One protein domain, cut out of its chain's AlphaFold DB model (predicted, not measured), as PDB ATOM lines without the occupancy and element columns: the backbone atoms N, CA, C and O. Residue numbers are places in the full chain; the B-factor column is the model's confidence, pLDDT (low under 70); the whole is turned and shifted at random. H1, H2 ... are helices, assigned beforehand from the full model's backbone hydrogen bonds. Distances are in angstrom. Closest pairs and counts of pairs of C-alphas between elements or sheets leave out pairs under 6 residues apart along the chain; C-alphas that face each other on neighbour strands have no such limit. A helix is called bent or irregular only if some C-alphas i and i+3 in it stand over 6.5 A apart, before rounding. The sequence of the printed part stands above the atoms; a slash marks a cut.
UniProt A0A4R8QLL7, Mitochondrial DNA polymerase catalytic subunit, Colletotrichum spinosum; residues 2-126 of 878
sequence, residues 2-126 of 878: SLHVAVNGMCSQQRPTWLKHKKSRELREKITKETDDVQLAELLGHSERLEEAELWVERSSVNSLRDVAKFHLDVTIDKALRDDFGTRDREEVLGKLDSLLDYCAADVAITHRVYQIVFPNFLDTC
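This is residues 2 to 126 of the 878 residues of the protein "Mitochondrial DNA polymerase catalytic subunit" of Colletotrichum spinosum (UniProt A0A4R8QLL7). One long helix, H7, runs along one side of the domain, and the short helices H1, H4 and H5 pack on it at three separate places along its length, with little H6 near its first end. Away from H7, the helices H2 and H3 make a U-shaped pair, running opposite ways with a narrow space between them; H4 sits near the middle of the whole, between this pair and H7, and the assembly is loosely put together. The printed part has 125 residues with seven named helices, H1 to H7 in order along the chain, and no named strand; the class is all helix, with 95 residues in named elements. It is loose, with a radius of gyration of the C-alphas of 18.3 A, and flat in outline, spanning 52 by 44 by 24 A.

H7, residues 97 to 125, is the hub, touching three other helices. H1, residues 2 to 8, touches residues 118 to 125 of H7 alone, at a steep tilt of 56 degrees, the same way; their closest C-alphas are those of Val 7 and Phe 122, 5.9 A apart. H4, residues 65 to 73, touches residues 110 to 117 of H7 alone, also at a steep tilt of 56 degrees and the same way; their closest C-alphas are those of Ala 69 and Val 114, 6.5 A apart. H5, residues 80 to 87, touches residues 100 to 103 of H7 alone and is about perpendicular to it at 73 degrees, with the C-alphas of Leu 81 and Leu 100 closest at 6.9 A. The helix packing is mostly crossed: none of these three touching pairs is at a shallow tilt. H6, residues 90 to 94, is close to H5 but not clearly touching, the closest C-alphas being those of Phe 85 and Val 93, 6.9 A apart. H2, residues 15 to 34, and H3, residues 38 to 54, are close but not clearly touching, at a shallow tilt of 13 degrees, opposite ways; their closest C-alphas are those of Thr 32 and Ala 41, 7.1 A apart. H2 and H3 are both apart from H7, and both are apart from H4. In H1, H2, H4 and H6 every O i to N i+4 pair is within hydrogen-bond range, against 9 of 13 in H3, 23 of 25 in H7 and 1 of 4 in H5, where 3 of 5 O i to N i+3 pairs are within range.

H7 is 40.4 A long, from C-alpha 97 at (-6.395, -23.879, -139.716) to C-alpha 125 at (-20.593, -45.824, -170.548). It has a kink of 34 degrees near residue 118 and is neither bent nor irregular, but only just: C-alphas 117 and 120 are 6.3 A apart. H4 is 11.0 A long, H5 10.9 A and H6 6.2 A. H1 is 10.2 A long and begins at C-alpha 2, at (-12.002, -37.767, -165.118). H2 measures 28.2 A and H3 26.4 A; H3 has a kink of 29 degrees near residue 48 and is only just irregular, with C-alphas 51 and 54 6.6 A apart.

The two C-alphas farthest apart are those of Arg 49 and Glu 91, 53.4 A. Residues 33 to 39, 45 to 50 and 86 to 91 stand free. The printed part has no cut. The links from H2 to H3, H5 to H6 and H6 to H7 are tight, the other three are short, and no link is long. The mean pLDDT of the printed part is 81.8; residues 35 to 53 are under 70, and H3 has a mean of 55.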
ATOM      1  N   SER A   2     -12.262 -37.104-163.822       90.25
ATOM      2  CA  SER A   2     -12.002 -37.767-165.118       90.25
ATOM      3  C   SER A   2     -13.179 -38.608-165.626       90.25
ATOM      4  O   SER A   2     -13.604 -38.469-166.768       90.25
ATOM      5  N   LEU A   3     -13.787 -39.401-164.737       93.50
ATOM      6  CA  LEU A   3     -14.969 -40.201-165.071       93.50
ATOM      7  C   LEU A   3     -16.169 -39.335-165.490       93.50
ATOM      8  O   LEU A   3     -16.901 -39.690-166.405       93.50
ATOM      9  N   HIS A   4     -16.329 -38.157-164.879       93.50
ATOM     10  CA  HIS A   4     -17.381 -37.213-165.258       93.50
ATOM     11  C   HIS A   4     -17.169 -36.692-166.682       93.50
ATOM     12  O   HIS A   4     -18.130 -36.588-167.435       93.50
ATOM     13  N   VAL A   5     -15.924 -36.403-167.078       91.94
ATOM     14  CA  VAL A   5     -15.625 -35.950-168.444       91.94
ATOM     15  C   VAL A   5     -16.013 -37.009-169.477       91.94
ATOM     16  O   VAL A   5     -16.547 -36.657-170.528       91.94
ATOM     17  N   ALA A   6     -15.793 -38.291-169.173       90.88
ATOM     18  CA  ALA A   6     -16.170 -39.391-170.057       90.88
ATOM     19  C   ALA A   6     -17.697 -39.538-170.215       90.88
ATOM     20  O   ALA A   6     -18.164 -39.818-171.316       90.88
ATOM     21  N   VAL A   7     -18.469 -39.323-169.143       91.88
ATOM     22  CA  VAL A   7     -19.929 -39.552-169.129       91.88
ATOM     23  C   VAL A   7     -20.733 -38.307-169.521       91.88
ATOM     24  O   VAL A   7     -21.644 -38.396-170.337       91.88
ATOM     25  N   ASN A   8     -20.403 -37.146-168.952       93.25
ATOM     26  CA  ASN A   8     -21.168 -35.898-169.069       93.25
ATOM     27  C   ASN A   8     -20.294 -34.697-169.477       93.25
ATOM     28  O   ASN A   8     -20.710 -33.547-169.333       93.25
ATOM     29  N   GLY A   9     -19.072 -34.912-169.970       90.44
ATOM     30  CA  GLY A   9     -18.220 -33.823-170.452       90.44
ATOM     31  C   GLY A   9     -18.737 -33.196-171.752       90.44
ATOM     32  O   GLY A   9     -19.425 -33.847-172.537       90.44
ATOM     33  N   MET A  10     -18.362 -31.942-172.006       89.12
ATOM     34  CA  MET A  10     -18.674 -31.211-173.247       89.12
ATOM     35  C   MET A  10     -17.445 -31.040-174.144       89.12
ATOM     36  O   MET A  10     -16.310 -30.927-173.666       89.12
ATOM     37  N   CYS A  11     -17.667 -30.953-175.457       85.75
ATOM     38  CA  CYS A  11     -16.606 -30.667-176.421       85.75
ATOM     39  C   CYS A  11     -16.205 -29.176-176.430       85.75
ATOM     40  O   CYS A  11     -16.890 -28.308-175.886       85.75
ATOM     41  N   SER A  12     -15.086 -28.846-177.083       83.31
ATOM     42  CA  SER A  12     -14.604 -27.459-177.185       83.31
ATOM     43  C   SER A  12     -15.567 -26.538-177.941       83.31
ATOM     44  O   SER A  12     -15.692 -25.373-177.574       83.31
ATOM     45  N   GLN A  13     -16.279 -27.056-178.948       82.31
ATOM     46  CA  GLN A  13     -17.278 -26.302-179.714       82.31
ATOM     47  C   GLN A  13     -18.560 -26.025-178.912       82.31
ATOM     48  O   GLN A  13     -19.249 -25.051-179.192       82.31
ATOM     49  N   GLN A  14     -18.864 -26.855-177.911       85.31
ATOM     50  CA  GLN A  14     -20.019 -26.705-177.019       85.31
ATOM     51  C   GLN A  14     -19.773 -25.666-175.911       85.31
ATOM     52  O   GLN A  14     -20.693 -24.958-175.504       85.31
ATOM     53  N   ARG A  15     -18.525 -25.509-175.444       85.62
ATOM     54  CA  ARG A  15     -18.185 -24.622-174.313       85.62
ATOM     55  C   ARG A  15     -18.696 -23.177-174.441       85.62
ATOM     56  O   ARG A  15     -19.247 -22.689-173.455       85.62
ATOM     57  N   PRO A  16     -18.532 -22.461-175.574       86.75
ATOM     58  CA  PRO A  16     -19.002 -21.080-175.682       86.75
ATOM     59  C   PRO A  16     -20.518 -20.958-175.507       86.75
ATOM     60  O   PRO A  16     -20.979 -20.058-174.804       86.75
ATOM     61  N   THR A  17     -21.283 -21.883-176.092       84.88
ATOM     62  CA  THR A  17     -22.744 -21.885-175.977       84.88
ATOM     63  C   THR A  17     -23.190 -22.211-174.559       84.88
ATOM     64  O   THR A  17     -24.004 -21.483-173.994       84.88
ATOM     65  N   TRP A  18     -22.567 -23.209-173.924       86.88
ATOM     66  CA  TRP A  18     -22.832 -23.535-172.521       86.88
ATOM     67  C   TRP A  18     -22.532 -22.355-171.589       86.88
ATOM     68  O   TRP A  18     -23.332 -22.036-170.717       86.88
ATOM     69  N   LEU A  19     -21.415 -21.645-171.796       85.94
ATOM     70  CA  LEU A  19     -21.071 -20.453-171.012       85.94
ATOM     71  C   LEU A  19     -22.087 -19.324-171.194       85.94
ATOM     72  O   LEU A  19     -22.410 -18.635-170.227       85.94
ATOM     73  N   LYS A  20     -22.592 -19.125-172.417       85.50
ATOM     74  CA  LYS A  20     -23.656 -18.153-172.690       85.50
ATOM     75  C   LYS A  20     -24.934 -18.527-171.935       85.50
ATOM     76  O   LYS A  20     -25.510 -17.665-171.278       85.50
ATOM     77  N   HIS A  21     -25.323 -19.801-171.968       82.12
ATOM     78  CA  HIS A  21     -26.515 -20.301-171.282       82.12
ATOM     79  C   HIS A  21     -26.379 -20.236-169.756       82.12
ATOM     80  O   HIS A  21     -27.287 -19.785-169.067       82.12
ATOM     81  N   LYS A  22     -25.207 -20.593-169.217       83.00
ATOM     82  CA  LYS A  22     -24.894 -20.454-167.791       83.00
ATOM     83  C   LYS A  22     -25.021 -19.004-167.331       83.00
ATOM     84  O   LYS A  22     -25.696 -18.752-166.342       83.00
ATOM     85  N   LYS A  23     -24.427 -18.052-168.063       84.62
ATOM     86  CA  LYS A  23     -24.538 -16.619-167.740       84.62
ATOM     87  C   LYS A  23     -25.979 -16.114-167.832       84.62
ATOM     88  O   LYS A  23     -26.385 -15.329-166.985       84.62
ATOM     89  N   SER A  24     -26.737 -16.567-168.835       81.12
ATOM     90  CA  SER A  24     -28.170 -16.261-168.974       81.12
ATOM     91  C   SER A  24     -28.947 -16.740-167.746       81.12
ATOM     92  O   SER A  24     -29.634 -15.954-167.100       81.12
ATOM     93  N   ARG A  25     -28.750 -18.003-167.349       78.94
ATOM     94  CA  ARG A  25     -29.400 -18.604-166.180       78.94
ATOM     95  C   ARG A  25     -29.008 -17.924-164.869       78.94
ATOM     96  O   ARG A  25     -29.883 -17.636-164.067       78.94
ATOM     97  N   GLU A  26     -27.726 -17.630-164.656       81.31
ATOM     98  CA  GLU A  26     -27.256 -16.907-163.465       81.31
ATOM     99  C   GLU A  26     -27.847 -15.492-163.387       81.31
ATOM    100  O   GLU A  26     -28.243 -15.050-162.310       81.31
ATOM    101  N   LEU A  27     -27.949 -14.793-164.523       79.25
ATOM    102  CA  LEU A  27     -28.588 -13.480-164.593       79.25
ATOM    103  C   LEU A  27     -30.082 -13.573-164.254       79.25
ATOM    104  O   LEU A  27     -30.575 -12.737-163.505       79.25
ATOM    105  N   ARG A  28     -30.783 -14.604-164.744       73.62
ATOM    106  CA  ARG A  28     -32.188 -14.856-164.396       73.62
ATOM    107  C   ARG A  28     -32.368 -15.181-162.921       73.62
ATOM    108  O   ARG A  28     -33.153 -14.514-162.271       73.62
ATOM    109  N   GLU A  29     -31.603 -16.131-162.380       75.94
ATOM    110  CA  GLU A  29     -31.639 -16.484-160.953       75.94
ATOM    111  C   GLU A  29     -31.381 -15.250-160.070       75.94
ATOM    112  O   GLU A  29     -31.988 -15.115-159.009       75.94
ATOM    113  N   LYS A  30     -30.514 -14.328-160.513       78.44
ATOM    114  CA  LYS A  30     -30.275 -13.053-159.833       78.44
ATOM    115  C   LYS A  30     -31.477 -12.108-159.928       78.44
ATOM    116  O   LYS A  30     -31.912 -11.608-158.900       78.44
ATOM    117  N   ILE A  31     -32.048 -11.921-161.119       74.31
ATOM    118  CA  ILE A  31     -33.241 -11.082-161.328       74.31
ATOM    119  C   ILE A  31     -34.432 -11.615-160.518       74.31
ATOM    120  O   ILE A  31     -35.088 -10.841-159.833       74.31
ATOM    121  N   THR A  32     -34.681 -12.927-160.518       72.06
ATOM    122  CA  THR A  32     -35.766 -13.553-159.743       72.06
ATOM    123  C   THR A  32     -35.560 -13.425-158.232       72.06
ATOM    124  O   THR A  32     -36.531 -13.364-157.492       72.06
ATOM    125  N   LYS A  33     -34.311 -13.372-157.751       72.31
ATOM    126  CA  LYS A  33     -34.009 -13.121-156.330       72.31
ATOM    127  C   LYS A  33     -34.100 -11.645-155.938       72.31
ATOM    128  O   LYS A  33     -34.312 -11.359-154.766       72.31
ATOM    129  N   GLU A  34     -33.881 -10.730-156.880       72.19
ATOM    130  CA  GLU A  34     -33.869  -9.280-156.643       72.19
ATOM    131  C   GLU A  34     -35.225  -8.604-156.928       72.19
ATOM    132  O   GLU A  34     -35.405  -7.448-156.551       72.19
ATOM    133  N   THR A  35     -36.186  -9.297-157.556       60.16
ATOM    134  CA  THR A  35     -37.465  -8.711-158.001       60.16
ATOM    135  C   THR A  35     -38.662  -9.590-157.612       60.16
ATOM    136  O   THR A  35     -38.709 -10.750-158.006       60.16
ATOM    137  N   ASP A  36     -39.668  -9.021-156.932       59.25
ATOM    138  CA  ASP A  36     -40.950  -9.677-156.576       59.25
ATOM    139  C   ASP A  36     -42.020  -9.592-157.698       59.25
ATOM    140  O   ASP A  36     -43.206  -9.844-157.476       59.25
ATOM    141  N   ASP A  37     -41.635  -9.199-158.919       61.75
ATOM    142  CA  ASP A  37     -42.578  -8.841-159.986       61.75
ATOM    143  C   ASP A  37     -42.950 -10.034-160.895       61.75
ATOM    144  O   ASP A  37     -42.142 -10.544-161.681       61.75
ATOM    145  N   VAL A  38     -44.212 -10.466-160.803       60.91
ATOM    146  CA  VAL A  38     -44.785 -11.641-161.487       60.91
ATOM    147  C   VAL A  38     -44.774 -11.494-163.018       60.91
ATOM    148  O   VAL A  38     -44.619 -12.486-163.731       60.91
ATOM    149  N   GLN A  39     -44.864 -10.268-163.547       58.25
ATOM    150  CA  GLN A  39     -44.882 -10.022-164.999       58.25
ATOM    151  C   GLN A  39     -43.502 -10.184-165.651       58.25
ATOM    152  O   GLN A  39     -43.393 -10.623-166.799       58.25
ATOM    153  N   LEU A  40     -42.428  -9.874-164.918       61.78
ATOM    154  CA  LEU A  40     -41.062 -10.064-165.406       61.78
ATOM    155  C   LEU A  40     -40.693 -11.556-165.439       61.78
ATOM    156  O   LEU A  40     -39.993 -11.998-166.351       61.78
ATOM    157  N   ALA A  41     -41.220 -12.344-164.497       56.72
ATOM    158  CA  ALA A  41     -41.078 -13.798-164.482       56.72
ATOM    159  C   ALA A  41     -41.749 -14.470-165.702       56.72
ATOM    160  O   ALA A  41     -41.152 -15.362-166.305       56.72
ATOM    161  N   GLU A  42     -42.927 -14.002-166.137       59.22
ATOM    162  CA  GLU A  42     -43.596 -14.497-167.356       59.22
ATOM    163  C   GLU A  42     -42.828 -14.163-168.649       59.22
ATOM    164  O   GLU A  42     -42.700 -15.013-169.536       59.22
ATOM    165  N   LEU A  43     -42.253 -12.959-168.753       60.38
ATOM    166  CA  LEU A  43     -41.403 -12.562-169.886       60.38
ATOM    167  C   LEU A  43     -40.113 -13.394-169.968       60.38
ATOM    168  O   LEU A  43     -39.680 -13.764-171.063       60.38
ATOM    169  N   LEU A  44     -39.518 -13.729-168.820       58.06
ATOM    170  CA  LEU A  44     -38.372 -14.637-168.741       58.06
ATOM    171  C   LEU A  44     -38.756 -16.078-169.117       58.06
ATOM    172  O   LEU A  44     -37.996 -16.722-169.839       58.06
ATOM    173  N   GLY A  45     -39.951 -16.543-168.736       55.78
ATOM    174  CA  GLY A  45     -40.509 -17.837-169.153       55.78
ATOM    175  C   GLY A  45     -40.792 -17.935-170.660       55.78
ATOM    176  O   GLY A  45     -40.624 -18.986-171.272       55.78
ATOM    177  N   HIS A  46     -41.139 -16.832-171.332       51.75
ATOM    178  CA  HIS A  46     -41.221 -16.808-172.802       51.75
ATOM    179  C   HIS A  46     -39.853 -16.928-173.493       51.75
ATOM    180  O   HIS A  46     -39.776 -17.471-174.597       51.75
ATOM    181  N   SER A  47     -38.766 -16.506-172.838       52.25
ATOM    182  CA  SER A  47     -37.407 -16.785-173.315       52.25
ATOM    183  C   SER A  47     -37.014 -18.261-173.159       52.25
ATOM    184  O   SER A  47     -36.157 -18.711-173.918       52.25
ATOM    185  N   GLU A  48     -37.628 -19.024-172.242       48.69
ATOM    186  CA  GLU A  48     -37.378 -20.470-172.082       48.69
ATOM    187  C   GLU A  48     -37.842 -21.270-173.307       48.69
ATOM    188  O   GLU A  48     -37.148 -22.184-173.745       48.69
ATOM    189  N   ARG A  49     -38.943 -20.868-173.960       48.44
ATOM    190  CA  ARG A  49     -39.394 -21.497-175.221       48.44
ATOM    191  C   ARG A  49     -38.436 -21.289-176.395       48.44
ATOM    192  O   ARG A  49     -38.463 -22.064-177.343       48.44
ATOM    193  N   LEU A  50     -37.588 -20.261-176.356       46.72
ATOM    194  CA  LEU A  50     -36.523 -20.066-177.350       46.72
ATOM    195  C   LEU A  50     -35.240 -20.845-176.991       46.72
ATOM    196  O   LEU A  50     -34.414 -21.092-177.870       46.72
ATOM    197  N   GLU A  51     -35.079 -21.253-175.726       48.53
ATOM    198  CA  GLU A  51     -33.963 -22.068-175.215       48.53
ATOM    199  C   GLU A  51     -34.178 -23.585-175.369       48.53
ATOM    200  O   GLU A  51     -33.219 -24.345-175.232       48.53
ATOM    201  N   GLU A  52     -35.364 -24.031-175.809       49.38
ATOM    202  CA  GLU A  52     -35.624 -25.413-176.273       49.38
ATOM    203  C   GLU A  52     -34.656 -25.890-177.385       49.38
ATOM    204  O   GLU A  52     -34.605 -27.076-177.712       49.38
ATOM    205  N   ALA A  53     -33.851 -24.994-177.968       55.03
ATOM    206  CA  ALA A  53     -32.964 -25.284-179.090       55.03
ATOM    207  C   ALA A  53     -31.744 -26.176-178.762       55.03
ATOM    208  O   ALA A  53     -31.144 -26.722-179.695       55.03
ATOM    209  N   GLU A  54     -31.343 -26.336-177.490       70.31
ATOM    210  CA  GLU A  54     -30.098 -27.045-177.132       70.31
ATOM    211  C   GLU A  54     -30.197 -27.929-175.868       70.31
ATOM    212  O   GLU A  54     -29.469 -27.747-174.892       70.31
ATOM    213  N   LEU A  55     -31.044 -28.967-175.929       78.94
ATOM    214  CA  LEU A  55     -31.281 -29.982-174.879       78.94
ATOM    215  C   LEU A  55     -30.016 -30.582-174.221       78.94
ATOM    216  O   LEU A  55     -30.069 -31.080-173.096       78.94
ATOM    217  N   TRP A  56     -28.870 -30.577-174.906       84.94
ATOM    218  CA  TRP A  56     -27.611 -31.107-174.375       84.94
ATOM    219  C   TRP A  56     -26.998 -30.249-173.256       84.94
ATOM    220  O   TRP A  56     -26.195 -30.771-172.479       84.94
ATOM    221  N   VAL A  57     -27.345 -28.959-173.152       84.12
ATOM    222  CA  VAL A  57     -26.761 -28.029-172.165       84.12
ATOM    223  C   VAL A  57     -27.028 -28.500-170.734       84.12
ATOM    224  O   VAL A  57     -26.143 -28.417-169.883       84.12
ATOM    225  N   GLU A  58     -28.206 -29.070-170.488       82.56
ATOM    226  CA  GLU A  58     -28.613 -29.625-169.193       82.56
ATOM    227  C   GLU A  58     -28.045 -31.022-168.916       82.56
ATOM    228  O   GLU A  58     -28.237 -31.568-167.835       82.56
ATOM    229  N   ARG A  59     -27.342 -31.624-169.881       86.50
ATOM    230  CA  ARG A  59     -26.724 -32.957-169.766       86.50
ATOM    231  C   ARG A  59     -25.215 -32.896-169.561       86.50
ATOM    232  O   ARG A  59     -24.544 -33.930-169.580       86.50
ATOM    233  N   SER A  60     -24.671 -31.692-169.381       90.00
ATOM    234  CA  SER A  60     -23.236 -31.479-169.281       90.00
ATOM    235  C   SER A  60     -22.843 -30.360-168.324       90.00
ATOM    236  O   SER A  60     -23.546 -29.366-168.155       90.00
ATOM    237  N   SER A  61     -21.646 -30.491-167.754       89.75
ATOM    238  CA  SER A  61     -20.995 -29.441-166.976       89.75
ATOM    239  C   SER A  61     -19.502 -29.366-167.282       89.75
ATOM    240  O   SER A  61     -18.898 -30.287-167.835       89.75
ATOM    241  N   VAL A  62     -18.884 -28.240-166.931       85.81
ATOM    242  CA  VAL A  62     -17.420 -28.136-166.930       85.81
ATOM    243  C   VAL A  62     -16.827 -28.995-165.809       85.81
ATOM    244  O   VAL A  62     -17.478 -29.282-164.812       85.81
ATOM    245  N   ASN A  63     -15.563 -29.385-165.948       84.31
ATOM    246  CA  ASN A  63     -14.884 -30.348-165.077       84.31
ATOM    247  C   ASN A  63     -14.413 -29.785-163.717       84.31
ATOM    248  O   ASN A  63     -13.520 -30.363-163.098       84.31
ATOM    249  N   SER A  64     -14.976 -28.662-163.258       87.62
ATOM    250  CA  SER A  64     -14.651 -28.080-161.952       87.62
ATOM    251  C   SER A  64     -15.487 -28.750-160.857       87.62
ATOM    252  O   SER A  64     -16.669 -29.000-161.075       87.62
ATOM    253  N   LEU A  65     -14.914 -29.013-159.674       86.19
ATOM    254  CA  LEU A  65     -15.649 -29.674-158.584       86.19
ATOM    255  C   LEU A  65     -16.964 -28.951-158.257       86.19
ATOM    256  O   LEU A  65     -17.988 -29.602-158.112       86.19
ATOM    257  N   ARG A  66     -16.956 -27.611-158.230       86.75
ATOM    258  CA  ARG A  66     -18.153 -26.790-157.996       86.75
ATOM    259  C   ARG A  66     -19.248 -27.049-159.027       86.75
ATOM    260  O   ARG A  66     -20.404 -27.215-158.659       86.75
ATOM    261  N   ASP A  67     -18.898 -27.036-160.310       87.56
ATOM    262  CA  ASP A  67     -19.883 -27.210-161.378       87.56
ATOM    263  C   ASP A  67     -20.385 -28.660-161.436       87.56
ATOM    264  O   ASP A  67     -21.575 -28.882-161.627       87.56
ATOM    265  N   VAL A  68     -19.509 -29.639-161.189       90.62
ATOM    266  CA  VAL A  68     -19.875 -31.061-161.151       90.62
ATOM    267  C   VAL A  68     -20.725 -31.391-159.918       90.62
ATOM    268  O   VAL A  68     -21.673 -32.161-160.030       90.62
ATOM    269  N   ALA A  69     -20.432 -30.796-158.759       90.56
ATOM    270  CA  ALA A  69     -21.246 -30.940-157.554       90.56
ATOM    271  C   ALA A  69     -22.624 -30.290-157.728       90.56
ATOM    272  O   ALA A  69     -23.625 -30.922-157.403       90.56
ATOM    273  N   LYS A  70     -22.701 -29.089-158.324       89.94
ATOM    274  CA  LYS A  70     -23.988 -28.474-158.685       89.94
ATOM    275  C   LYS A  70     -24.764 -29.350-159.674       89.94
ATOM    276  O   LYS A  70     -25.970 -29.483-159.554       89.94
ATOM    277  N   PHE A  71     -24.084 -29.977-160.627       90.94
ATOM    278  CA  PHE A  71     -24.737 -30.808-161.637       90.94
ATOM    279  C   PHE A  71     -25.257 -32.153-161.095       90.94
ATOM    280  O   PHE A  71     -26.390 -32.517-161.387       90.94
ATOM    281  N   HIS A  72     -24.459 -32.899-160.318       91.50
ATOM    282  CA  HIS A  72     -24.841 -34.240-159.829       91.50
ATOM    283  C   HIS A  72     -25.576 -34.234-158.487       91.50
ATOM    284  O   HIS A  72     -26.331 -35.161-158.211       91.50
ATOM    285  N   LEU A  73     -25.318 -33.242-157.630       91.19
ATOM    286  CA  LEU A  73     -25.820 -33.199-156.250       91.19
ATOM    287  C   LEU A  73     -26.698 -31.975-155.959       91.19
ATOM    288  O   LEU A  73     -27.243 -31.898-154.863       91.19
ATOM    289  N   ASP A  74     -26.787 -31.012-156.884       87.38
ATOM    290  CA  ASP A  74     -27.397 -29.687-156.671       87.38
ATOM    291  C   ASP A  74     -26.821 -28.925-155.459       87.38
ATOM    292  O   ASP A  74     -27.486 -28.136-154.794       87.38
ATOM    293  N   VAL A  75     -25.533 -29.155-155.161       87.31
ATOM    294  CA  VAL A  75     -24.819 -28.497-154.054       87.31
ATOM    295  C   VAL A  75     -23.959 -27.352-154.580       87.31
ATOM    296  O   VAL A  75     -23.115 -27.531-155.461       87.31
ATOM    297  N   THR A  76     -24.119 -26.163-153.997       82.38
ATOM    298  CA  THR A  76     -23.258 -25.007-154.269       82.38
ATOM    299  C   THR A  76     -22.072 -24.965-153.313       82.38
ATOM    300  O   THR A  76     -22.252 -24.820-152.110       82.38
ATOM    301  N   ILE A  77     -20.861 -25.032-153.866       80.12
ATOM    302  CA  ILE A  77     -19.605 -24.878-153.117       80.12
ATOM    303  C   ILE A  77     -19.157 -23.414-153.174       80.12
ATOM    304  O   ILE A  77     -19.043 -22.846-154.273       80.12
ATOM    305  N   ASP A  78     -18.897 -22.817-152.011       72.00
ATOM    306  CA  ASP A  78     -18.304 -21.484-151.903       72.00
ATOM    307  C   ASP A  78     -16.790 -21.540-152.166       72.00
ATOM    308  O   ASP A  78     -16.094 -22.444-151.715       72.00
ATOM    309  N   LYS A  79     -16.281 -20.577-152.939       71.31
ATOM    310  CA  LYS A  79     -14.861 -20.475-153.302       71.31
ATOM    311  C   LYS A  79     -14.060 -19.586-152.355       71.31
ATOM    312  O   LYS A  79     -12.837 -19.671-152.385       71.31
ATOM    313  N   ALA A  80     -14.714 -18.762-151.537       75.12
ATOM    314  CA  ALA A  80     -14.035 -17.727-150.762       75.12
ATOM    315  C   ALA A  80     -12.945 -18.288-149.830       75.12
ATOM    316  O   ALA A  80     -11.846 -17.746-149.786       75.12
ATOM    317  N   LEU A  81     -13.210 -19.413-149.153       76.94
ATOM    318  CA  LEU A  81     -12.241 -20.055-148.253       76.94
ATOM    319  C   LEU A  81     -11.075 -20.723-148.992       76.94
ATOM    320  O   LEU A  81      -9.973 -20.807-148.462       76.94
ATOM    321  N   ARG A  82     -11.284 -21.173-150.234       79.06
ATOM    322  CA  ARG A  82     -10.221 -21.776-151.047       79.06
ATOM    323  C   ARG A  82      -9.169 -20.750-151.461       79.06
ATOM    324  O   ARG A  82      -7.988 -21.083-151.521       79.06
ATOM    325  N   ASP A  83      -9.603 -19.533-151.781       82.06
ATOM    326  CA  ASP A  83      -8.719 -18.473-152.269       82.06
ATOM    327  C   ASP A  83      -7.702 -18.040-151.195       82.06
ATOM    328  O   ASP A  83      -6.611 -17.571-151.536       82.06
ATOM    329  N   ASP A  84      -7.989 -18.300-149.914       81.94
ATOM    330  CA  ASP A  84      -7.057 -18.079-148.806       81.94
ATOM    331  C   ASP A  84      -5.752 -18.881-148.980       81.94
ATOM    332  O   ASP A  84      -4.680 -18.341-148.725       81.94
ATOM    333  N   PHE A  85      -5.798 -20.115-149.504       80.94
ATOM    334  CA  PHE A  85      -4.590 -20.927-149.736       80.94
ATOM    335  C   PHE A  85      -3.670 -20.376-150.833       80.94
ATOM    336  O   PHE A  85      -2.494 -20.730-150.880       80.94
ATOM    337  N   GLY A  86      -4.206 -19.574-151.757       80.12
ATOM    338  CA  GLY A  86      -3.445 -19.024-152.882       80.12
ATOM    339  C   GLY A  86      -3.005 -17.574-152.691       80.12
ATOM    340  O   GLY A  86      -2.156 -17.102-153.441       80.12
ATOM    341  N   THR A  87      -3.607 -16.860-151.739       83.06
ATOM    342  CA  THR A  87      -3.413 -15.412-151.563       83.06
ATOM    343  C   THR A  87      -2.745 -15.032-150.251       83.06
ATOM    344  O   THR A  87      -2.230 -13.920-150.163       83.06
ATOM    345  N   ARG A  88      -2.749 -15.920-149.252       83.44
ATOM    346  CA  ARG A  88      -2.235 -15.634-147.912       83.44
ATOM    347  C   ARG A  88      -0.939 -16.352-147.597       83.44
ATOM    348  O   ARG A  88      -0.639 -17.412-148.146       83.44
ATOM    349  N   ASP A  89      -0.217 -15.782-146.641       87.25
ATOM    350  CA  ASP A  89       1.018 -16.344-146.120       87.25
ATOM    351  C   ASP A  89       0.754 -17.479-145.118       87.25
ATOM    352  O   ASP A  89      -0.327 -17.612-144.535       87.25
ATOM    353  N   ARG A  90       1.776 -18.311-144.885       86.56
ATOM    354  CA  ARG A  90       1.693 -19.507-144.027       86.56
ATOM    355  C   ARG A  90       1.160 -19.212-142.620       86.56
ATOM    356  O   ARG A  90       0.405 -20.019-142.081       86.56
ATOM    357  N   GLU A  91       1.563 -18.094-142.022       88.56
ATOM    358  CA  GLU A  91       1.143 -17.703-140.670       88.56
ATOM    359  C   GLU A  91      -0.354 -17.366-140.612       88.56
ATOM    360  O   GLU A  91      -1.055 -17.773-139.686       88.56
ATOM    361  N   GLU A  92      -0.875 -16.705-141.646       86.12
ATOM    362  CA  GLU A  92      -2.295 -16.368-141.751       86.12
ATOM    363  C   GLU A  92      -3.165 -17.606-142.013       86.12
ATOM    364  O   GLU A  92      -4.281 -17.703-141.499       86.12
ATOM    365  N   VAL A  93      -2.652 -18.571-142.787       88.19
ATOM    366  CA  VAL A  93      -3.294 -19.880-142.997       88.19
ATOM    367  C   VAL A  93      -3.351 -20.662-141.683       88.19
ATOM    368  O   VAL A  93      -4.394 -21.225-141.354       88.19
ATOM    369  N   LEU A  94      -2.266 -20.652-140.897       88.81
ATOM    370  CA  LEU A  94      -2.215 -21.310-139.589       88.81
ATOM    371  C   LEU A  94      -3.247 -20.722-138.616       88.81
ATOM    372  O   LEU A  94      -3.915 -21.470-137.909       88.81
ATOM    373  N   GLY A  95      -3.441 -19.400-138.628       89.62
ATOM    374  CA  GLY A  95      -4.453 -18.730-137.805       89.62
ATOM    375  C   GLY A  95      -5.906 -19.116-138.126       89.62
ATOM    376  O   GLY A  95      -6.793 -18.855-137.318       89.62
ATOM    377  N   LYS A  96      -6.164 -19.744-139.282       87.81
ATOM    378  CA  LYS A  96      -7.493 -20.212-139.718       87.81
ATOM    379  C   LYS A  96      -7.563 -21.722-139.948       87.81
ATOM    380  O   LYS A  96      -8.481 -22.192-140.623       87.81
ATOM    381  N   LEU A  97      -6.608 -22.471-139.397       89.12
ATOM    382  CA  LEU A  97      -6.395 -23.879-139.716       89.12
ATOM    383  C   LEU A  97      -7.671 -24.723-139.597       89.12
ATOM    384  O   LEU A  97      -8.011 -25.402-140.558       89.12
ATOM    385  N   ASP A  98      -8.399 -24.631-138.482       90.44
ATOM    386  CA  ASP A  98      -9.603 -25.445-138.248       90.44
ATOM    387  C   ASP A  98     -10.659 -25.225-139.342       90.44
ATOM    388  O   ASP A  98     -11.117 -26.172-139.978       90.44
ATOM    389  N   SER A  99     -10.954 -23.959-139.661       87.75
ATOM    390  CA  SER A  99     -11.926 -23.611-140.708       87.75
ATOM    391  C   SER A  99     -11.510 -24.085-142.104       87.75
ATOM    392  O   SER A  99     -12.349 -24.466-142.922       87.75
ATOM    393  N   LEU A 100     -10.204 -24.077-142.384       88.81
ATOM    394  CA  LEU A 100      -9.651 -24.518-143.659       88.81
ATOM    395  C   LEU A 100      -9.593 -26.049-143.755       88.81
ATOM    396  O   LEU A 100      -9.816 -26.598-144.834       88.81
ATOM    397  N   LEU A 101      -9.343 -26.748-142.646       90.50
ATOM    398  CA  LEU A 101      -9.415 -28.207-142.569       90.50
ATOM    399  C   LEU A 101     -10.848 -28.704-142.746       90.50
ATOM    400  O   LEU A 101     -11.060 -29.641-143.519       90.50
ATOM    401  N   ASP A 102     -11.826 -28.050-142.120       89.69
ATOM    402  CA  ASP A 102     -13.248 -28.350-142.310       89.69
ATOM    403  C   ASP A 102     -13.665 -28.163-143.774       89.69
ATOM    404  O   ASP A 102     -14.328 -29.027-144.352       89.69
ATOM    405  N   TYR A 103     -13.213 -27.075-144.410       87.88
ATOM    406  CA  TYR A 103     -13.408 -26.854-145.843       87.88
ATOM    407  C   TYR A 103     -12.799 -27.993-146.682       87.88
ATOM    408  O   TYR A 103     -13.477 -28.557-147.543       87.88
ATOM    409  N   CYS A 104     -11.549 -28.383-146.410       89.38
ATOM    410  CA  CYS A 104     -10.885 -29.483-147.112       89.38
ATOM    411  C   CYS A 104     -11.624 -30.818-146.931       89.38
ATOM    412  O   CYS A 104     -11.814 -31.558-147.898       89.38
ATOM    413  N   ALA A 105     -12.071 -31.125-145.711       91.06
ATOM    414  CA  ALA A 105     -12.836 -32.330-145.413       91.06
ATOM    415  C   ALA A 105     -14.186 -32.335-146.148       91.06
ATOM    416  O   ALA A 105     -14.567 -33.355-146.732       91.06
ATOM    417  N   ALA A 106     -14.879 -31.192-146.189       89.38
ATOM    418  CA  ALA A 106     -16.120 -31.029-146.938       89.38
ATOM    419  C   ALA A 106     -15.908 -31.221-148.450       89.38
ATOM    420  O   ALA A 106     -16.672 -31.955-149.082       89.38
ATOM    421  N   ASP A 107     -14.848 -30.650-149.029       89.81
ATOM    422  CA  ASP A 107     -14.500 -30.821-150.446       89.81
ATOM    423  C   ASP A 107     -14.219 -32.295-150.793       89.81
ATOM    424  O   ASP A 107     -14.693 -32.805-151.819       89.81
ATOM    425  N   VAL A 108     -13.502 -33.021-149.925       91.94
ATOM    426  CA  VAL A 108     -13.252 -34.465-150.079       91.94
ATOM    427  C   VAL A 108     -14.556 -35.261-149.975       91.94
ATOM    428  O   VAL A 108     -14.821 -36.119-150.822       91.94
ATOM    429  N   ALA A 109     -15.406 -34.951-148.994       93.25
ATOM    430  CA  ALA A 109     -16.692 -35.615-148.809       93.25
ATOM    431  C   ALA A 109     -17.623 -35.410-150.017       93.25
ATOM    432  O   ALA A 109     -18.217 -36.370-150.516       93.25
ATOM    433  N   ILE A 110     -17.714 -34.184-150.544       92.69
ATOM    434  CA  ILE A 110     -18.483 -33.879-151.757       92.69
ATOM    435  C   ILE A 110     -17.909 -34.638-152.954       92.69
ATOM    436  O   ILE A 110     -18.661 -35.258-153.707       92.69
ATOM    437  N   THR A 111     -16.584 -34.651-153.109       92.56
ATOM    438  CA  THR A 111     -15.917 -35.387-154.191       92.56
ATOM    439  C   THR A 111     -16.250 -36.878-154.147       92.56
ATOM    440  O   THR A 111     -16.553 -37.465-155.189       92.56
ATOM    441  N   HIS A 112     -16.254 -37.486-152.959       94.50
ATOM    442  CA  HIS A 112     -16.641 -38.884-152.777       94.50
ATOM    443  C   HIS A 112     -18.111 -39.128-153.151       94.50
ATOM    444  O   HIS A 112     -18.402 -40.055-153.904       94.50
ATOM    445  N   ARG A 113     -19.039 -38.262-152.718       95.00
ATOM    446  CA  ARG A 113     -20.467 -38.371-153.081       95.00
ATOM    447  C   ARG A 113     -20.696 -38.250-154.587       95.00
ATOM    448  O   ARG A 113     -21.456 -39.027-155.158       95.00
ATOM    449  N   VAL A 114     -19.998 -37.328-155.250       94.19
ATOM    450  CA  VAL A 114     -20.009 -37.229-156.718       94.19
ATOM    451  C   VAL A 114     -19.478 -38.518-157.344       94.19
ATOM    452  O   VAL A 114     -20.072 -39.033-158.289       94.19
ATOM    453  N   TYR A 115     -18.371 -39.063-156.834       94.19
ATOM    454  CA  TYR A 115     -17.792 -40.303-157.349       94.19
ATOM    455  C   TYR A 115     -18.765 -41.486-157.248       94.19
ATOM    456  O   TYR A 115     -18.882 -42.237-158.213       94.19
ATOM    457  N   GLN A 116     -19.517 -41.609-156.150       95.31
ATOM    458  CA  GLN A 116     -20.525 -42.662-155.968       95.31
ATOM    459  C   GLN A 116     -21.628 -42.642-157.040       95.31
ATOM    460  O   GLN A 116     -22.128 -43.701-157.406       95.31
ATOM    461  N   ILE A 117     -21.983 -41.466-157.568       94.38
ATOM    462  CA  ILE A 117     -22.964 -41.319-158.658       94.38
ATOM    463  C   ILE A 117     -22.306 -41.554-160.021       94.38
ATOM    464  O   ILE A 117     -22.839 -42.249-160.882       94.38
ATOM    465  N   VAL A 118     -21.130 -40.964-160.233       94.56
ATOM    466  CA  VAL A 118     -20.472 -40.954-161.544       94.56
ATOM    467  C   VAL A 118     -19.837 -42.304-161.884       94.56
ATOM    468  O   VAL A 118     -19.773 -42.658-163.059       94.56
ATOM    469  N   PHE A 119     -19.351 -43.060-160.897       95.12
ATOM    470  CA  PHE A 119     -18.657 -44.326-161.138       95.12
ATOM    471  C   PHE A 119     -19.555 -45.402-161.781       95.12
ATOM    472  O   PHE A 119     -19.143 -45.931-162.813       95.12
ATOM    473  N   PRO A 120     -20.784 -45.676-161.296       95.62
ATOM    474  CA  PRO A 120     -21.719 -46.563-161.996       95.62
ATOM    475  C   PRO A 120     -22.017 -46.106-163.431       95.62
ATOM    476  O   PRO A 120     -21.868 -46.887-164.368       95.62
ATOM    477  N   ASN A 121     -22.309 -44.815-163.632       94.06
ATOM    478  CA  ASN A 121     -22.580 -44.263-164.966       94.06
ATOM    479  C   ASN A 121     -21.377 -44.405-165.912       94.06
ATOM    480  O   ASN A 121     -21.526 -44.570-167.127       94.06
ATOM    481  N   PHE A 122     -20.164 -44.327-165.362       94.81
ATOM    482  CA  PHE A 122     -18.943 -44.580-166.106       94.81
ATOM    483  C   PHE A 122     -18.832 -46.042-166.525       94.81
ATOM    484  O   PHE A 122     -18.493 -46.278-167.678       94.81
ATOM    485  N   LEU A 123     -19.148 -47.003-165.654       94.31
ATOM    486  CA  LEU A 123     -19.153 -48.423-166.018       94.31
ATOM    487  C   LEU A 123     -20.205 -48.726-167.096       94.31
ATOM    488  O   LEU A 123     -19.912 -49.455-168.036       94.31
ATOM    489  N   ASP A 124     -21.373 -48.084-167.060       92.75
ATOM    490  CA  ASP A 124     -22.382 -48.216-168.125       92.75
ATOM    491  C   ASP A 124     -21.933 -47.585-169.455       92.75
ATOM    492  O   ASP A 124     -22.320 -48.000-170.555       92.75
ATOM    493  N   THR A 125     -21.130 -46.524-169.375       92.88
ATOM    494  CA  THR A 125     -20.593 -45.824-170.548       92.88
ATOM    495  C   THR A 125     -19.384 -46.539-171.125       92.88
ATOM    496  O   THR A 125     -19.292 -46.685-172.338       92.88
ATOM    497  N   CYS A 126     -18.490 -47.036-170.285       94.06
ATOM    498  CA  CYS A 126     -17.281 -47.767-170.631       94.06
ATOM    499  C   CYS A 126     -17.361 -49.178-170.021       94.06
ATOM    500  O   CYS A 126     -16.697 -49.440-169.017       94.06
TER     501      CYS A 126